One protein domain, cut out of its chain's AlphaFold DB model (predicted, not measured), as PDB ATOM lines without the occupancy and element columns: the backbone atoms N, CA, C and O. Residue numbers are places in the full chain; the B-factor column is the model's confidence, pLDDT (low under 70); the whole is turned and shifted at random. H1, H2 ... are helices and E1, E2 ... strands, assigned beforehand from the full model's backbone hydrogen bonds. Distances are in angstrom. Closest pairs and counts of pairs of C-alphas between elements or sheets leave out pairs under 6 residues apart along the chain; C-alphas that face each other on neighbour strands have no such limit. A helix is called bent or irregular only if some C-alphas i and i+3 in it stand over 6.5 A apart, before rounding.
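Overview. This is residues 366 to 477 of the 483 residues of the protein "BON domain-containing protein" of Chloroflexi bacterium (UniProt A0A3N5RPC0). A strongly twisted sheet, in which three long, bent strands, E2, E3 and E4, run side by side with E3 between the other two, curls round one short helix, H1. The small hairpin of E5 and E6 extends it beyond E1, and E7 lies beside the later part of E2; two long unnamed stretches, 400 to 414 and 447 to 472, reach opposite ends of the elongated outline. The printed part has 112 residues, under half of them in named elements: seven named strands and one named helix, H1, which comes between E6 and E7 along the chain; the class is mostly strand, and the strands form one branched sheet with both parallel and antiparallel neighbours. It is compact, with a radius of gyration of the C-alphas of 14.7 A, and spans 51 by 29 by 18 A.

Arrangement. E1, residues 366 to 368, and E2, residues 373 to 382, form an antiparallel hairpin, with N 367 and O 375 2.8 A apart. E3, residues 389 to 399, is antiparallel to E2 at 153 degrees, with N 378 and O 393 2.8 A apart. E4, residues 415 to 423, is antiparallel to E3 at 164 degrees, with N 394 and O 420 2.8 A apart. E1 to E4 are a meander, each strand the antiparallel neighbour of the one before. E5, residues 427 to 430, and E6, residues 434 to 437, form a hairpin, with N 428 and O 436 2.9 A apart. E6 is parallel to E1, with N 435 and O 366 2.8 A apart. H1, residues 441 to 446, is on the sheet, which curls round it; the closest C-alphas of H1 and E3 are those of Ala 445 and Phe 398, 5.7 A apart. Every O i to N i+4 pair in H1 is within hydrogen-bond range. E7, residues 473 to 476, is parallel to E2, with N 474 and O 380 2.8 A apart. E1 and E7 lie on one side of E2, E3 on the other side.

Along the chain. E1 begins at C-alpha 366, (258.524, 134.368, 327.820). E2 is 24.1 A long and bends by 65 degrees at residue 378; E3 is 25.1 A and bends by 85 degrees at 396; E4 is 20.8 A and bends by 78 degrees at 418. E1 is 6.6 A, E5 7.1 A, E6 10.0 A, H1 8.7 A and E7 10.3 A. H1 begins at (245.056, 135.077, 326.027), and E7 ends at C-alpha 476, (255.280, 155.038, 318.557).

Size, cuts and confidence. The C-alphas of Tyr 407 and Gly 461 are the two farthest apart, 51.8 A. The printed part has no cut. The links E3 to E4 and H1 to E7 are long. Residues 404 to 412 and residue 477 have pLDDT under 70; the mean of the printed part is 89.4.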
ATOM      1  N   GLU A 366     259.852 134.934 328.007       97.00
ATOM      2  CA  GLU A 366     258.524 134.368 327.820       97.00
ATOM      3  C   GLU A 366     257.445 135.296 328.372       97.00
ATOM      4  O   GLU A 366     257.597 135.899 329.437       97.00
ATOM      5  N   VAL A 367     256.345 135.388 327.634       97.88
ATOM      6  CA  VAL A 367     255.162 136.159 327.987       97.88
ATOM      7  C   VAL A 367     253.984 135.209 328.089       97.88
ATOM      8  O   VAL A 367     253.668 134.493 327.134       97.88
ATOM      9  N   SER A 368     253.320 135.247 329.236       96.88
ATOM     10  CA  SER A 368     252.135 134.444 329.515       96.88
ATOM     11  C   SER A 368     250.965 135.340 329.895       96.88
ATOM     12  O   SER A 368     251.116 136.312 330.636       96.88
ATOM     13  N   ALA A 369     249.791 134.999 329.381       96.44
ATOM     14  CA  ALA A 369     248.513 135.483 329.875       96.44
ATOM     15  C   ALA A 369     248.120 134.739 331.163       96.44
ATOM     16  O   ALA A 369     248.809 133.820 331.608       96.44
ATOM     17  N   THR A 370     246.984 135.106 331.756       95.25
ATOM     18  CA  THR A 370     246.470 134.442 332.966       95.25
ATOM     19  C   THR A 370     246.101 132.969 332.764       95.25
ATOM     20  O   THR A 370     245.966 132.236 333.739       95.25
ATOM     21  N   ASP A 371     245.898 132.545 331.517       93.19
ATOM     22  CA  ASP A 371     245.323 131.257 331.122       93.19
ATOM     23  C   ASP A 371     246.164 130.475 330.095       93.19
ATOM     24  O   ASP A 371     245.895 129.294 329.875       93.19
ATOM     25  N   MET A 372     247.176 131.088 329.472       92.56
ATOM     26  CA  MET A 372     248.047 130.424 328.498       92.56
ATOM     27  C   MET A 372     249.384 131.144 328.291       92.56
ATOM     28  O   MET A 372     249.515 132.344 328.529       92.56
ATOM     29  N   GLN A 373     250.371 130.415 327.774       95.00
ATOM     30  CA  GLN A 373     251.602 131.002 327.253       95.00
ATOM     31  C   GLN A 373     251.347 131.606 325.866       95.00
ATOM     32  O   GLN A 373     250.661 130.996 325.050       95.00
ATOM     33  N   LEU A 374     251.898 132.794 325.604       95.25
ATOM     34  CA  LEU A 374     251.695 133.520 324.347       95.25
ATOM     35  C   LEU A 374     252.924 133.447 323.441       95.25
ATOM     36  O   LEU A 374     252.818 133.106 322.266       95.25
ATOM     37  N   GLY A 375     254.104 133.782 323.961       96.56
ATOM     38  CA  GLY A 375     255.295 133.917 323.124       96.56
ATOM     39  C   GLY A 375     256.474 134.550 323.841       96.56
ATOM     40  O   GLY A 375     256.611 134.405 325.051       96.56
ATOM     41  N   GLN A 376     257.320 135.257 323.093       97.81
ATOM     42  CA  GLN A 376     258.508 135.927 323.619       97.81
ATOM     43  C   GLN A 376     258.538 137.415 323.266       97.81
ATOM     44  O   GLN A 376     258.080 137.829 322.196       97.81
ATOM     45  N   VAL A 377     259.119 138.222 324.157       97.69
ATOM     46  CA  VAL A 377     259.361 139.652 323.922       97.69
ATOM     47  C   VAL A 377     260.355 139.816 322.771       97.69
ATOM     48  O   VAL A 377     261.517 139.437 322.884       97.69
ATOM     49  N   GLN A 378     259.926 140.415 321.668       96.25
ATOM     50  CA  GLN A 378     260.758 140.624 320.487       96.25
ATOM     51  C   GLN A 378     261.400 142.015 320.470       96.25
ATOM     52  O   GLN A 378     262.578 142.145 320.140       96.25
ATOM     53  N   ARG A 379     260.626 143.056 320.802       97.00
ATOM     54  CA  ARG A 379     261.051 144.468 320.818       97.00
ATOM     55  C   ARG A 379     260.297 145.248 321.884       97.00
ATOM     56  O   ARG A 379     259.250 144.806 322.349       97.00
ATOM     57  N   VAL A 380     260.790 146.433 322.223       97.06
ATOM     58  CA  VAL A 380     260.117 147.363 323.137       97.06
ATOM     59  C   VAL A 380     259.810 148.685 322.460       97.06
ATOM     60  O   VAL A 380     260.574 149.164 321.626       97.06
ATOM     61  N   ILE A 381     258.690 149.287 322.842       96.19
ATOM     62  CA  ILE A 381     258.263 150.603 322.385       96.19
ATOM     63  C   ILE A 381     258.474 151.574 323.540       96.19
ATOM     64  O   ILE A 381     257.927 151.387 324.631       96.19
ATOM     65  N   ILE A 382     259.301 152.588 323.311       94.25
ATOM     66  CA  ILE A 382     259.747 153.532 324.334       94.25
ATOM     67  C   ILE A 382     259.208 154.929 324.039       94.25
ATOM     68  O   ILE A 382     259.254 155.425 322.914       94.25
ATOM     69  N   ASN A 383     258.744 155.610 325.081       90.31
ATOM     70  CA  ASN A 383     258.438 157.028 325.005       90.31
ATOM     71  C   ASN A 383     259.741 157.838 324.971       90.31
ATOM     72  O   ASN A 383     260.524 157.832 325.916       90.31
ATOM     73  N   GLN A 384     259.957 158.586 323.892       87.44
ATOM     74  CA  GLN A 384     261.190 159.347 323.666       87.44
ATOM     75  C   GLN A 384     261.457 160.436 324.716       87.44
ATOM     76  O   GLN A 384     262.610 160.786 324.959       87.44
ATOM     77  N   ARG A 385     260.403 160.988 325.332       85.19
ATOM     78  CA  ARG A 385     260.505 162.125 326.259       85.19
ATOM     79  C   ARG A 385     260.923 161.711 327.658       85.19
ATOM     80  O   ARG A 385     261.632 162.464 328.311       85.19
ATOM     81  N   ASN A 386     260.466 160.550 328.121       89.06
ATOM     82  CA  ASN A 386     260.737 160.065 329.477       89.06
ATOM     83  C   ASN A 386     261.450 158.705 329.509       89.06
ATOM     84  O   ASN A 386     261.687 158.181 330.591       89.06
ATOM     85  N   ARG A 387     261.791 158.135 328.346       92.62
ATOM     86  CA  ARG A 387     262.528 156.873 328.146       92.62
ATOM     87  C   ARG A 387     261.871 155.621 328.733       92.62
ATOM     88  O   ARG A 387     262.484 154.561 328.749       92.62
ATOM     89  N   ARG A 388     260.609 155.701 329.160       92.44
ATOM     90  CA  ARG A 388     259.879 154.550 329.702       92.44
ATOM     91  C   ARG A 388     259.302 153.685 328.593       92.44
ATOM     92  O   ARG A 388     258.842 154.197 327.573       92.44
ATOM     93  N   VAL A 389     259.288 152.378 328.830       93.94
ATOM     94  CA  VAL A 389     258.575 151.419 327.982       93.94
ATOM     95  C   VAL A 389     257.076 151.681 328.114       93.94
ATOM     96  O   VAL A 389     256.553 151.733 329.225       93.94
ATOM     97  N   THR A 390     256.392 151.873 326.989       92.81
ATOM     98  CA  THR A 390     254.932 152.075 326.928       92.81
ATOM     99  C   THR A 390     254.200 150.860 326.377       92.81
ATOM    100  O   THR A 390     253.021 150.668 326.659       92.81
ATOM    101  N   ALA A 391     254.896 150.035 325.601       95.44
ATOM    102  CA  ALA A 391     254.408 148.767 325.086       95.44
ATOM    103  C   ALA A 391     255.596 147.892 324.671       95.44
ATOM    104  O   ALA A 391     256.736 148.358 324.609       95.44
ATOM    105  N   PHE A 392     255.347 146.628 324.363       97.38
ATOM    106  CA  PHE A 392     256.354 145.720 323.826       97.38
ATOM    107  C   PHE A 392     255.725 144.758 322.821       97.38
ATOM    108  O   PHE A 392     254.537 144.451 322.885       97.38
ATOM    109  N   VAL A 393     256.525 144.316 321.858       98.00
ATOM    110  CA  VAL A 393     256.099 143.394 320.808       98.00
ATOM    111  C   VAL A 393     256.321 141.976 321.301       98.00
ATOM    112  O   VAL A 393     257.438 141.629 321.682       98.00
ATOM    113  N   VAL A 394     255.277 141.158 321.270       98.19
ATOM    114  CA  VAL A 394     255.338 139.734 321.604       98.19
ATOM    115  C   VAL A 394     255.117 138.930 320.342       98.19
ATOM    116  O   VAL A 394     254.062 139.042 319.722       98.19
ATOM    117  N   ARG A 395     256.102 138.110 319.974       97.69
ATOM    118  CA  ARG A 395     255.977 137.149 318.879       97.69
ATOM    119  C   ARG A 395     255.678 135.771 319.449       97.69
ATOM    120  O   ARG A 395     256.415 135.291 320.310       97.69
ATOM    121  N   GLY A 396     254.624 135.134 318.957       95.50
ATOM    122  CA  GLY A 396     254.260 133.783 319.364       95.50
ATOM    123  C   GLY A 396     252.880 133.377 318.876       95.50
ATOM    124  O   GLY A 396     252.370 133.948 317.913       95.50
ATOM    125  N   ASN A 397     252.295 132.388 319.542       93.25
ATOM    126  CA  ASN A 397     251.022 131.792 319.168       93.25
ATOM    127  C   ASN A 397     249.895 132.415 319.989       93.25
ATOM    128  O   ASN A 397     249.824 132.258 321.207       93.25
ATOM    129  N   PHE A 398     249.002 133.123 319.307       93.69
ATOM    130  CA  PHE A 398     247.839 133.756 319.918       93.69
ATOM    131  C   PHE A 398     246.563 133.035 319.487       93.69
ATOM    132  O   PHE A 398     246.501 132.585 318.342       93.69
ATOM    133  N   PRO A 399     245.525 132.970 320.340       90.31
ATOM    134  CA  PRO A 399     244.196 132.562 319.902       90.31
ATOM    135  C   PRO A 399     243.752 133.375 318.683       90.31
ATOM    136  O   PRO A 399     243.903 134.597 318.671       90.31
ATOM    137  N   ASP A 400     243.215 132.699 317.670       85.38
ATOM    138  CA  ASP A 400     242.642 133.332 316.488       85.38
ATOM    139  C   ASP A 400     241.440 134.196 316.912       85.38
ATOM    140  O   ASP A 400     240.424 133.647 317.355       85.38
ATOM    141  N   PRO A 401     241.512 135.535 316.778       75.25
ATOM    142  CA  PRO A 401     240.405 136.414 317.144       75.25
ATOM    143  C   PRO A 401     239.155 136.190 316.278       75.25
ATOM    144  O   PRO A 401     238.059 136.577 316.677       75.25
ATOM    145  N   GLY A 402     239.317 135.611 315.082       75.00
ATOM    146  CA  GLY A 402     238.243 135.329 314.130       75.00
ATOM    147  C   GLY A 402     237.641 133.927 314.247       75.00
ATOM    148  O   GLY A 402     236.654 133.637 313.562       75.00
ATOM    149  N   ALA A 403     238.195 133.052 315.095       73.12
ATOM    150  CA  ALA A 403     237.621 131.734 315.339       73.12
ATOM    151  C   ALA A 403     236.244 131.864 316.010       73.12
ATOM    152  O   ALA A 403     236.063 132.622 316.962       73.12
ATOM    153  N   LYS A 404     235.258 131.103 315.514       67.44
ATOM    154  CA  LYS A 404     233.931 131.021 316.141       67.44
ATOM    155  C   LYS A 404     234.084 130.519 317.577       67.44
ATOM    156  O   LYS A 404     234.894 129.629 317.828       67.44
ATOM    157  N   ASP A 405     233.304 131.083 318.497       59.59
ATOM    158  CA  ASP A 405     233.278 130.649 319.893       59.59
ATOM    159  C   ASP A 405     232.735 129.218 320.007       59.59
ATOM    160  O   ASP A 405     231.536 128.996 320.170       59.59
ATOM    161  N   ASP A 406     233.634 128.244 319.925       58.00
ATOM    162  CA  ASP A 406     233.409 126.905 320.450       58.00
ATOM    163  C   ASP A 406     233.769 126.901 321.945       58.00
ATOM    164  O   ASP A 406     234.691 127.598 322.373       58.00
ATOM    165  N   TYR A 407     233.023 126.136 322.749       57.44
ATOM    166  CA  TYR A 407     233.074 126.072 324.225       57.44
ATOM    167  C   TYR A 407     234.403 125.527 324.824       57.44
ATOM    168  O   TYR A 407     234.390 124.911 325.889       57.44
ATOM    169  N   GLY A 408     235.544 125.716 324.158       62.19
ATOM    170  CA  GLY A 408     236.871 125.276 324.593       62.19
ATOM    171  C   GLY A 408     237.636 126.322 325.407       62.19
ATOM    172  O   GLY A 408     237.375 127.526 325.343       62.19
ATOM    173  N   SER A 409     238.621 125.849 326.166       65.81
ATOM    174  CA  SER A 409     239.578 126.692 326.885       65.81
ATOM    175  C   SER A 409     240.426 127.507 325.892       65.81
ATOM    176  O   SER A 409     240.654 127.054 324.772       65.81
ATOM    177  N   PRO A 410     240.963 128.683 326.266       64.31
ATOM    178  CA  PRO A 410     241.744 129.540 325.363       64.31
ATOM    179  C   PRO A 410     242.910 128.838 324.648       64.31
ATOM    180  O   PRO A 410     243.147 129.105 323.473       64.31
ATOM    181  N   GLY A 411     243.581 127.888 325.308       62.00
ATOM    182  CA  GLY A 411     244.642 127.074 324.697       62.00
ATOM    183  C   GLY A 411     244.159 126.042 323.665       62.00
ATOM    184  O   GLY A 411     244.968 125.564 322.874       62.00
ATOM    185  N   GLU A 412     242.863 125.715 323.651       69.06
ATOM    186  CA  GLU A 412     242.224 124.765 322.725       69.06
ATOM    187  C   GLU A 412     241.653 125.458 321.475       69.06
ATOM    188  O   GLU A 412     241.314 124.786 320.498       69.06
ATOM    189  N   LYS A 413     241.559 126.798 321.477       71.12
ATOM    190  CA  LYS A 413     241.185 127.579 320.290       71.12
ATOM    191  C   LYS A 413     242.279 127.477 319.221       71.12
ATOM    192  O   LYS A 413     243.455 127.296 319.535       71.12
ATOM    193  N   ALA A 414     241.895 127.624 317.949       79.94
ATOM    194  CA  ALA A 414     242.854 127.711 316.850       79.94
ATOM    195  C   ALA A 414     243.869 128.826 317.141       79.94
ATOM    196  O   ALA A 414     243.477 129.926 317.528       79.94
ATOM    197  N   GLN A 415     245.160 128.532 316.995       84.31
ATOM    198  CA  GLN A 415     246.235 129.473 317.299       84.31
ATOM    199  C   GLN A 415     246.900 129.960 316.011       84.31
ATOM    200  O   GLN A 415     247.073 129.191 315.064       84.31
ATOM    201  N   LEU A 416     247.292 131.231 315.992       89.25
ATOM    202  CA  LEU A 416     248.005 131.875 314.895       89.25
ATOM    203  C   LEU A 416     249.345 132.410 315.397       89.25
ATOM    204  O   LEU A 416     249.383 133.177 316.366       89.25
ATOM    205  N   GLU A 417     250.434 132.049 314.715       93.94
ATOM    206  CA  GLU A 417     251.730 132.683 314.953       93.94
ATOM    207  C   GLU A 417     251.690 134.114 314.409       93.94
ATOM    208  O   GLU A 417     251.482 134.337 313.215       93.94
ATOM    209  N   ARG A 418     251.885 135.100 315.283       94.38
ATOM    210  CA  ARG A 418     251.936 136.515 314.904       94.38
ATOM    211  C   ARG A 418     252.679 137.347 315.940       94.38
ATOM    212  O   ARG A 418     253.079 136.853 316.993       94.38
ATOM    213  N   SER A 419     252.867 138.624 315.623       97.00
ATOM    214  CA  SER A 419     253.451 139.609 316.533       97.00
ATOM    215  C   SER A 419     252.372 140.581 317.003       97.00
ATOM    216  O   SER A 419     251.665 141.158 316.179       97.00
ATOM    217  N   VAL A 420     252.225 140.750 318.315       97.00
ATOM    218  CA  VAL A 420     251.189 141.588 318.937       97.00
ATOM    219  C   VAL A 420     251.841 142.642 319.821       97.00
ATOM    220  O   VAL A 420     252.804 142.355 320.532       97.00
ATOM    221  N   VAL A 421     251.325 143.867 319.775       97.50
ATOM    222  CA  VAL A 421     251.774 144.977 320.616       97.50
ATOM    223  C   VAL A 421     251.026 144.925 321.943       97.50
ATOM    224  O   VAL A 421     249.842 145.246 322.006       97.50
ATOM    225  N   ILE A 422     251.721 144.532 323.008       97.25
ATOM    226  CA  ILE A 422     251.167 144.449 324.358       97.25
ATOM    227  C   ILE A 422     251.414 145.778 325.088       97.25
ATOM    228  O   ILE A 422     252.577 146.164 325.260       97.25
ATOM    229  N   PRO A 423     250.362 146.497 325.525       95.50
ATOM    230  CA  PRO A 423     250.509 147.697 326.342       95.50
ATOM    231  C   PRO A 423     251.206 147.384 327.664       95.50
ATOM    232  O   PRO A 423     250.959 146.344 328.274       95.50
ATOM    233  N   ILE A 424     252.044 148.302 328.147       92.81
ATOM    234  CA  ILE A 424     252.776 148.084 329.401       92.81
ATOM    235  C   ILE A 424     251.845 147.960 330.616       92.81
ATOM    236  O   ILE A 424     252.176 147.271 331.577       92.81
ATOM    237  N   ASP A 425     250.661 148.573 330.543       91.62
ATOM    238  CA  ASP A 425     249.648 148.527 331.597       91.62
ATOM    239  C   ASP A 425     248.983 147.152 331.729       91.62
ATOM    240  O   ASP A 425     248.426 146.868 332.779       91.62
ATOM    241  N   ALA A 426     249.084 146.284 330.713       94.50
ATOM    242  CA  ALA A 426     248.585 144.911 330.782       94.50
ATOM    243  C   ALA A 426     249.519 143.978 331.577       94.50
ATOM    244  O   ALA A 426     249.227 142.791 331.726       94.50
ATOM    245  N   VAL A 427     250.672 144.464 332.053       94.56
ATOM    246  CA  VAL A 427     251.647 143.667 332.806       94.56
ATOM    247  C   VAL A 427     251.267 143.622 334.280       94.56
ATOM    248  O   VAL A 427     251.251 144.643 334.968       94.56
ATOM    249  N   ARG A 428     251.069 142.405 334.794       93.06
ATOM    250  CA  ARG A 428     250.852 142.154 336.221       93.06
ATOM    251  C   ARG A 428     252.165 142.134 336.996       93.06
ATOM    252  O   ARG A 428     252.266 142.733 338.064       93.06
ATOM    253  N   TYR A 429     253.153 141.409 336.477       88.56
ATOM    254  CA  TYR A 429     254.526 141.416 336.973       88.56
ATOM    255  C   TYR A 429     255.501 141.028 335.861       88.56
ATOM    256  O   TYR A 429     255.169 140.258 334.960       88.56
ATOM    257  N   ALA A 430     256.729 141.531 335.956       87.88
ATOM    258  CA  ALA A 430     257.832 141.139 335.092       87.88
ATOM    259  C   ALA A 430     259.066 140.822 335.939       87.88
ATOM    260  O   ALA A 430     259.421 141.581 336.845       87.88
ATOM    261  N   THR A 431     259.712 139.704 335.632       84.25
ATOM    262  CA  THR A 431     261.010 139.306 336.178       84.25
ATOM    263  C   THR A 431     262.068 139.359 335.073       84.25
ATOM    264  O   THR A 431     261.801 139.728 333.929       84.25
ATOM    265  N   ASP A 432     263.295 138.976 335.404       76.56
ATOM    266  CA  ASP A 432     264.378 138.758 334.438       76.56
ATOM    267  C   ASP A 432     264.168 137.523 333.534       76.56
ATOM    268  O   ASP A 432     264.934 137.289 332.595       76.56
ATOM    269  N   SER A 433     263.148 136.714 333.819       80.19
ATOM    270  CA  SER A 433     262.915 135.391 333.239       80.19
ATOM    271  C   SER A 433     261.568 135.291 332.530       80.19
ATOM    272  O   SER A 433     261.485 134.611 331.509       80.19
ATOM    273  N   SER A 434     260.535 135.984 333.014       91.19
ATOM    274  CA  SER A 434     259.199 135.948 332.418       91.19
ATOM    275  C   SER A 434     258.407 137.237 332.640       91.19
ATOM    276  O   SER A 434     258.685 138.034 333.537       91.19
ATOM    277  N   VAL A 435     257.390 137.428 331.804       96.25
ATOM    278  CA  VAL A 435     256.387 138.488 331.918       96.25
ATOM    279  C   VAL A 435     255.019 137.831 332.055       96.25
ATOM    280  O   VAL A 435     254.618 137.055 331.188       96.25
ATOM    281  N   LEU A 436     254.287 138.158 333.121       96.75
ATOM    282  CA  LEU A 436     252.895 137.745 333.273       96.75
ATOM    283  C   LEU A 436     251.967 138.935 333.042       96.75
ATOM    284  O   LEU A 436     252.107 139.983 333.679       96.75
ATOM    285  N   LEU A 437     250.985 138.739 332.167       96.88
ATOM    286  CA  LEU A 437     249.927 139.707 331.919       96.88
ATOM    287  C   LEU A 437     248.788 139.566 332.938       96.88
ATOM    288  O   LEU A 437     248.541 138.492 333.485       96.88
ATOM    289  N   GLU A 438     248.077 140.660 333.196       95.56
ATOM    290  CA  GLU A 438     246.853 140.646 334.011       95.56
ATOM    291  C   GLU A 438     245.613 140.176 333.236       95.56
ATOM    292  O   GLU A 438     244.577 139.913 333.842       95.56
ATOM    293  N   VAL A 439     245.745 140.024 331.916       95.56
ATOM    294  CA  VAL A 439     244.675 139.659 330.980       95.56
ATOM    295  C   VAL A 439     244.794 138.213 330.491       95.56
ATOM    296  O   VAL A 439     245.875 137.615 330.521       95.56
ATOM    297  N   GLY A 440     243.680 137.659 330.007       94.81
ATOM    298  CA  GLY A 440     243.632 136.342 329.360       94.81
ATOM    299  C   GLY A 440     244.131 136.369 327.912       94.81
ATOM    300  O   GLY A 440     244.217 137.425 327.283       94.81
ATOM    301  N   GLY A 441     244.442 135.201 327.349       92.81
ATOM    302  CA  GLY A 441     245.056 135.077 326.027       92.81
ATOM    303  C   GLY A 441     244.179 135.595 324.888       92.81
ATOM    304  O   GLY A 441     244.691 136.167 323.929       92.81
ATOM    305  N   ALA A 442     242.854 135.473 325.016       90.38
ATOM    306  CA  ALA A 442     241.905 136.033 324.053       90.38
ATOM    307  C   ALA A 442     241.903 137.573 324.060       90.38
ATOM    308  O   ALA A 442     241.863 138.194 323.001       90.38
ATOM    309  N   GLU A 443     241.995 138.198 325.239       93.56
ATOM    310  CA  GLU A 443     242.098 139.657 325.348       93.56
ATOM    311  C   GLU A 443     243.462 140.139 324.849       93.56
ATOM    312  O   GLU A 443     243.524 141.063 324.041       93.56
ATOM    313  N   ALA A 444     244.547 139.455 325.224       94.69
ATOM    314  CA  ALA A 444     245.877 139.730 324.684       94.69
ATOM    315  C   ALA A 444     245.897 139.633 323.147       94.69
ATOM    316  O   ALA A 444     246.524 140.453 322.481       94.69
ATOM    317  N   ALA A 445     245.158 138.680 322.568       92.81
ATOM    318  CA  ALA A 445     244.996 138.548 321.125       92.81
ATOM    319  C   ALA A 445     244.109 139.640 320.490       92.81
ATOM    320  O   ALA A 445     244.149 139.849 319.280       92.81
ATOM    321  N   SER A 446     243.325 140.376 321.267       93.31
ATOM    322  CA  SER A 446     242.548 141.502 320.740       93.31
ATOM    323  C   SER A 446     243.381 142.777 320.558       93.31
ATOM    324  O   SER A 446     242.952 143.692 319.855       93.31
ATOM    325  N   TYR A 447     244.583 142.841 321.147       95.19
ATOM    326  CA  TYR A 447     245.486 143.973 320.961       95.19
ATOM    327  C   TYR A 447     246.006 144.087 319.522       95.19
ATOM    328  O   TYR A 447     245.977 143.143 318.725       95.19
ATOM    329  N   ARG A 448     246.496 145.290 319.201       93.25
ATOM    330  CA  ARG A 448     247.005 145.677 317.881       93.25
ATOM    331  C   ARG A 448     248.085 144.697 317.400       93.25
ATOM    332  O   ARG A 448     249.063 144.447 318.106       93.25
ATOM    333  N   SER A 449     247.941 144.198 316.172       93.69
ATOM    334  CA  SER A 449     249.014 143.477 315.475       93.69
ATOM    335  C   SER A 449     250.209 144.400 315.231       93.69
ATOM    336  O   SER A 449     250.049 145.574 314.907       93.69
ATOM    337  N   PHE A 450     251.418 143.877 315.388       95.44
ATOM    338  CA  PHE A 450     252.625 144.640 315.108       95.44
ATOM    339  C   PHE A 450     252.869 144.732 313.599       95.44
ATOM    340  O   PHE A 450     253.260 143.748 312.975       95.44
ATOM    341  N   GLU A 451     252.705 145.935 313.054       94.12
ATOM    342  CA  GLU A 451     253.076 146.283 311.683       94.12
ATOM    343  C   GLU A 451     254.286 147.230 311.716       94.12
ATOM    344  O   GLU A 451     254.178 148.334 312.254       94.12
ATOM    345  N   PRO A 452     255.458 146.851 311.165       91.00
ATOM    346  CA  PRO A 452     256.675 147.660 311.268       91.00
ATOM    347  C   PRO A 452     256.546 149.101 310.752       91.00
ATOM    348  O   PRO A 452     257.250 149.976 311.244       91.00
ATOM    349  N   ALA A 453     255.660 149.346 309.780       90.81
ATOM    350  CA  ALA A 453     255.441 150.664 309.183       90.81
ATOM    351  C   ALA A 453     254.822 151.689 310.152       90.81
ATOM    352  O   ALA A 453     254.960 152.889 309.933       90.81
ATOM    353  N   ASP A 454     254.187 151.223 311.229       91.00
ATOM    354  CA  ASP A 454     253.510 152.072 312.212       91.00
ATOM    355  C   ASP A 454     254.460 152.625 313.292       91.00
ATOM    356  O   ASP A 454     254.067 153.413 314.156       91.00
ATOM    357  N   PHE A 455     255.725 152.197 313.266       92.94
ATOM    358  CA  PHE A 455     256.718 152.510 314.285       92.94
ATOM    359  C   PHE A 455     257.953 153.163 313.681       92.94
ATOM    360  O   PHE A 455     258.357 152.893 312.553       92.94
ATOM    361  N   VAL A 456     258.597 154.006 314.481       93.88
ATOM    362  CA  VAL A 456     259.796 154.743 314.081       93.88
ATOM    363  C   VAL A 456     261.002 154.181 314.824       93.88
ATOM    364  O   VAL A 456     260.970 154.011 316.043       93.88
ATOM    365  N   SER A 457     262.087 153.890 314.105       92.31
ATOM    366  CA  SER A 457     263.357 153.518 314.735       92.31
ATOM    367  C   SER A 457     264.010 154.728 315.416       92.31
ATOM    368  O   SER A 457     263.881 155.851 314.919       92.31
ATOM    369  N   PRO A 458     264.743 154.537 316.526       91.69
ATOM    370  CA  PRO A 458     265.462 155.635 317.154       91.69
ATOM    371  C   PRO A 458     266.466 156.293 316.198       91.69
ATOM    372  O   PRO A 458     267.058 155.601 315.371       91.69
ATOM    373  N   PRO A 459     266.713 157.612 316.300       90.19
ATOM    374  CA  PRO A 459     267.700 158.263 315.450       90.19
ATOM    375  C   PRO A 459     269.103 157.703 315.718       90.19
ATOM    376  O   PRO A 459     269.398 157.198 316.807       90.19
ATOM    377  N   ALA A 460     269.983 157.806 314.721       87.44
ATOM    378  CA  ALA A 460     271.373 157.382 314.855       87.44
ATOM    379  C   ALA A 460     272.052 158.106 316.033       87.44
ATOM    380  O   ALA A 460     271.892 159.313 316.212       87.44
ATOM    381  N   GLY A 461     272.794 157.358 316.853       85.06
ATOM    382  CA  GLY A 461     273.470 157.885 318.044       85.06
ATOM    383  C   GLY A 461     272.582 158.046 319.285       85.06
ATOM    384  O   GLY A 461     273.103 158.347 320.358       85.06
ATOM    385  N   TRP A 462     271.266 157.809 319.196       88.69
ATOM    386  CA  TRP A 462     270.430 157.727 320.393       88.69
ATOM    387  C   TRP A 462     270.780 156.470 321.190       88.69
ATOM    388  O   TRP A 462     270.670 155.359 320.677       88.69
ATOM    389  N   GLN A 463     271.190 156.646 322.446       89.56
ATOM    390  CA  GLN A 463     271.552 155.540 323.328       89.56
ATOM    391  C   GLN A 463     270.301 154.951 323.993       89.56
ATOM    392  O   GLN A 463     269.649 155.661 324.773       89.56
ATOM    393  N   PRO A 464     269.967 153.675 323.743       90.88
ATOM    394  CA  PRO A 464     268.880 152.998 324.433       90.88
ATOM    395  C   PRO A 464     269.109 152.897 325.936       90.88
ATOM    396  O   PRO A 464     270.251 152.828 326.392       90.88
ATOM    397  N   PRO A 465     268.038 152.903 326.744       91.19
ATOM    398  CA  PRO A 465     268.178 152.615 328.156       91.19
ATOM    399  C   PRO A 465     268.548 151.141 328.341       91.19
ATOM    400  O   PRO A 465     267.935 150.262 327.731       91.19
ATOM    401  N   TYR A 466     269.516 150.871 329.222       87.44
ATOM    402  CA  TYR A 466     269.832 149.514 329.678       87.44
ATOM    403  C   TYR A 466     268.541 148.758 330.043       87.44
ATOM    404  O   TYR A 466     267.705 149.352 330.735       87.44
ATOM    405  N   PRO A 467     268.355 147.489 329.624       88.62
ATOM    406  CA  PRO A 467     269.338 146.602 328.982       88.62
ATOM    407  C   PRO A 467     269.225 146.526 327.445       88.62
ATOM    408  O   PRO A 467     269.701 145.568 326.841       88.62
ATOM    409  N   TYR A 468     268.540 147.472 326.801       92.19
ATOM    410  CA  TYR A 468     268.187 147.345 325.386       92.19
ATOM    411  C   TYR A 468     269.323 147.724 324.436       92.19
ATOM    412  O   TYR A 468     270.104 148.634 324.706       92.19
ATOM    413  N   ARG A 469     269.353 147.065 323.275       91.50
ATOM    414  CA  ARG A 469     270.151 147.468 322.109       91.50
ATOM    415  C   ARG A 469     269.330 148.332 321.156       91.50
ATOM    416  O   ARG A 469     268.101 148.347 321.226       91.50
ATOM    417  N   TRP A 470     269.998 149.071 320.272       92.69
ATOM    418  CA  TRP A 470     269.347 150.071 319.414       92.69
ATOM    419  C   TRP A 470     268.290 149.435 318.509       92.69
ATOM    420  O   TRP A 470     267.160 149.910 318.434       92.69
ATOM    421  N   GLU A 471     268.610 148.283 317.931       92.44
ATOM    422  CA  GLU A 471     267.733 147.491 317.077       92.44
ATOM    423  C   GLU A 471     266.532 146.885 317.821       92.44
ATOM    424  O   GLU A 471     265.557 146.472 317.197       92.44
ATOM    425  N   GLN A 472     266.557 146.840 319.152       95.31
ATOM    426  CA  GLN A 472     265.477 146.274 319.968       95.31
ATOM    427  C   GLN A 472     264.425 147.316 320.368       95.31
ATOM    428  O   GLN A 472     263.371 146.947 320.893       95.31
ATOM    429  N   VAL A 473     264.694 148.601 320.123       96.06
ATOM    430  CA  VAL A 473     263.830 149.713 320.524       96.06
ATOM    431  C   VAL A 473     263.085 150.290 319.328       96.06
ATOM    432  O   VAL A 473     263.633 150.460 318.243       96.06
ATOM    433  N   LEU A 474     261.824 150.633 319.563       95.88
ATOM    434  CA  LEU A 474     260.950 151.358 318.656       95.88
ATOM    435  C   LEU A 474     260.328 152.559 319.367       95.88
ATOM    436  O   LEU A 474     260.198 152.582 320.592       95.88
ATOM    437  N   PHE A 475     259.890 153.536 318.585       94.19
ATOM    438  CA  PHE A 475     259.060 154.646 319.025       94.19
ATOM    439  C   PHE A 475     257.689 154.576 318.349       94.19
ATOM    440  O   PHE A 475     257.575 154.143 317.205       94.19
ATOM    441  N   ASP A 476     256.654 155.003 319.066       84.50
ATOM    442  CA  ASP A 476     255.280 155.038 318.557       84.50
ATOM    443  C   ASP A 476     255.117 156.158 317.511       84.50
ATOM    444  O   ASP A 476     255.331 157.332 317.829       84.50
ATOM    445  N   GLY A 477     254.778 155.789 316.269       69.12
ATOM    446  CA  GLY A 477     254.651 156.711 315.139       69.12
ATOM    447  C   GLY A 477     253.458 157.662 315.259       69.12
ATOM    448  O   GLY A 477     253.595 158.860 315.023       69.12
TER     449      GLY A 477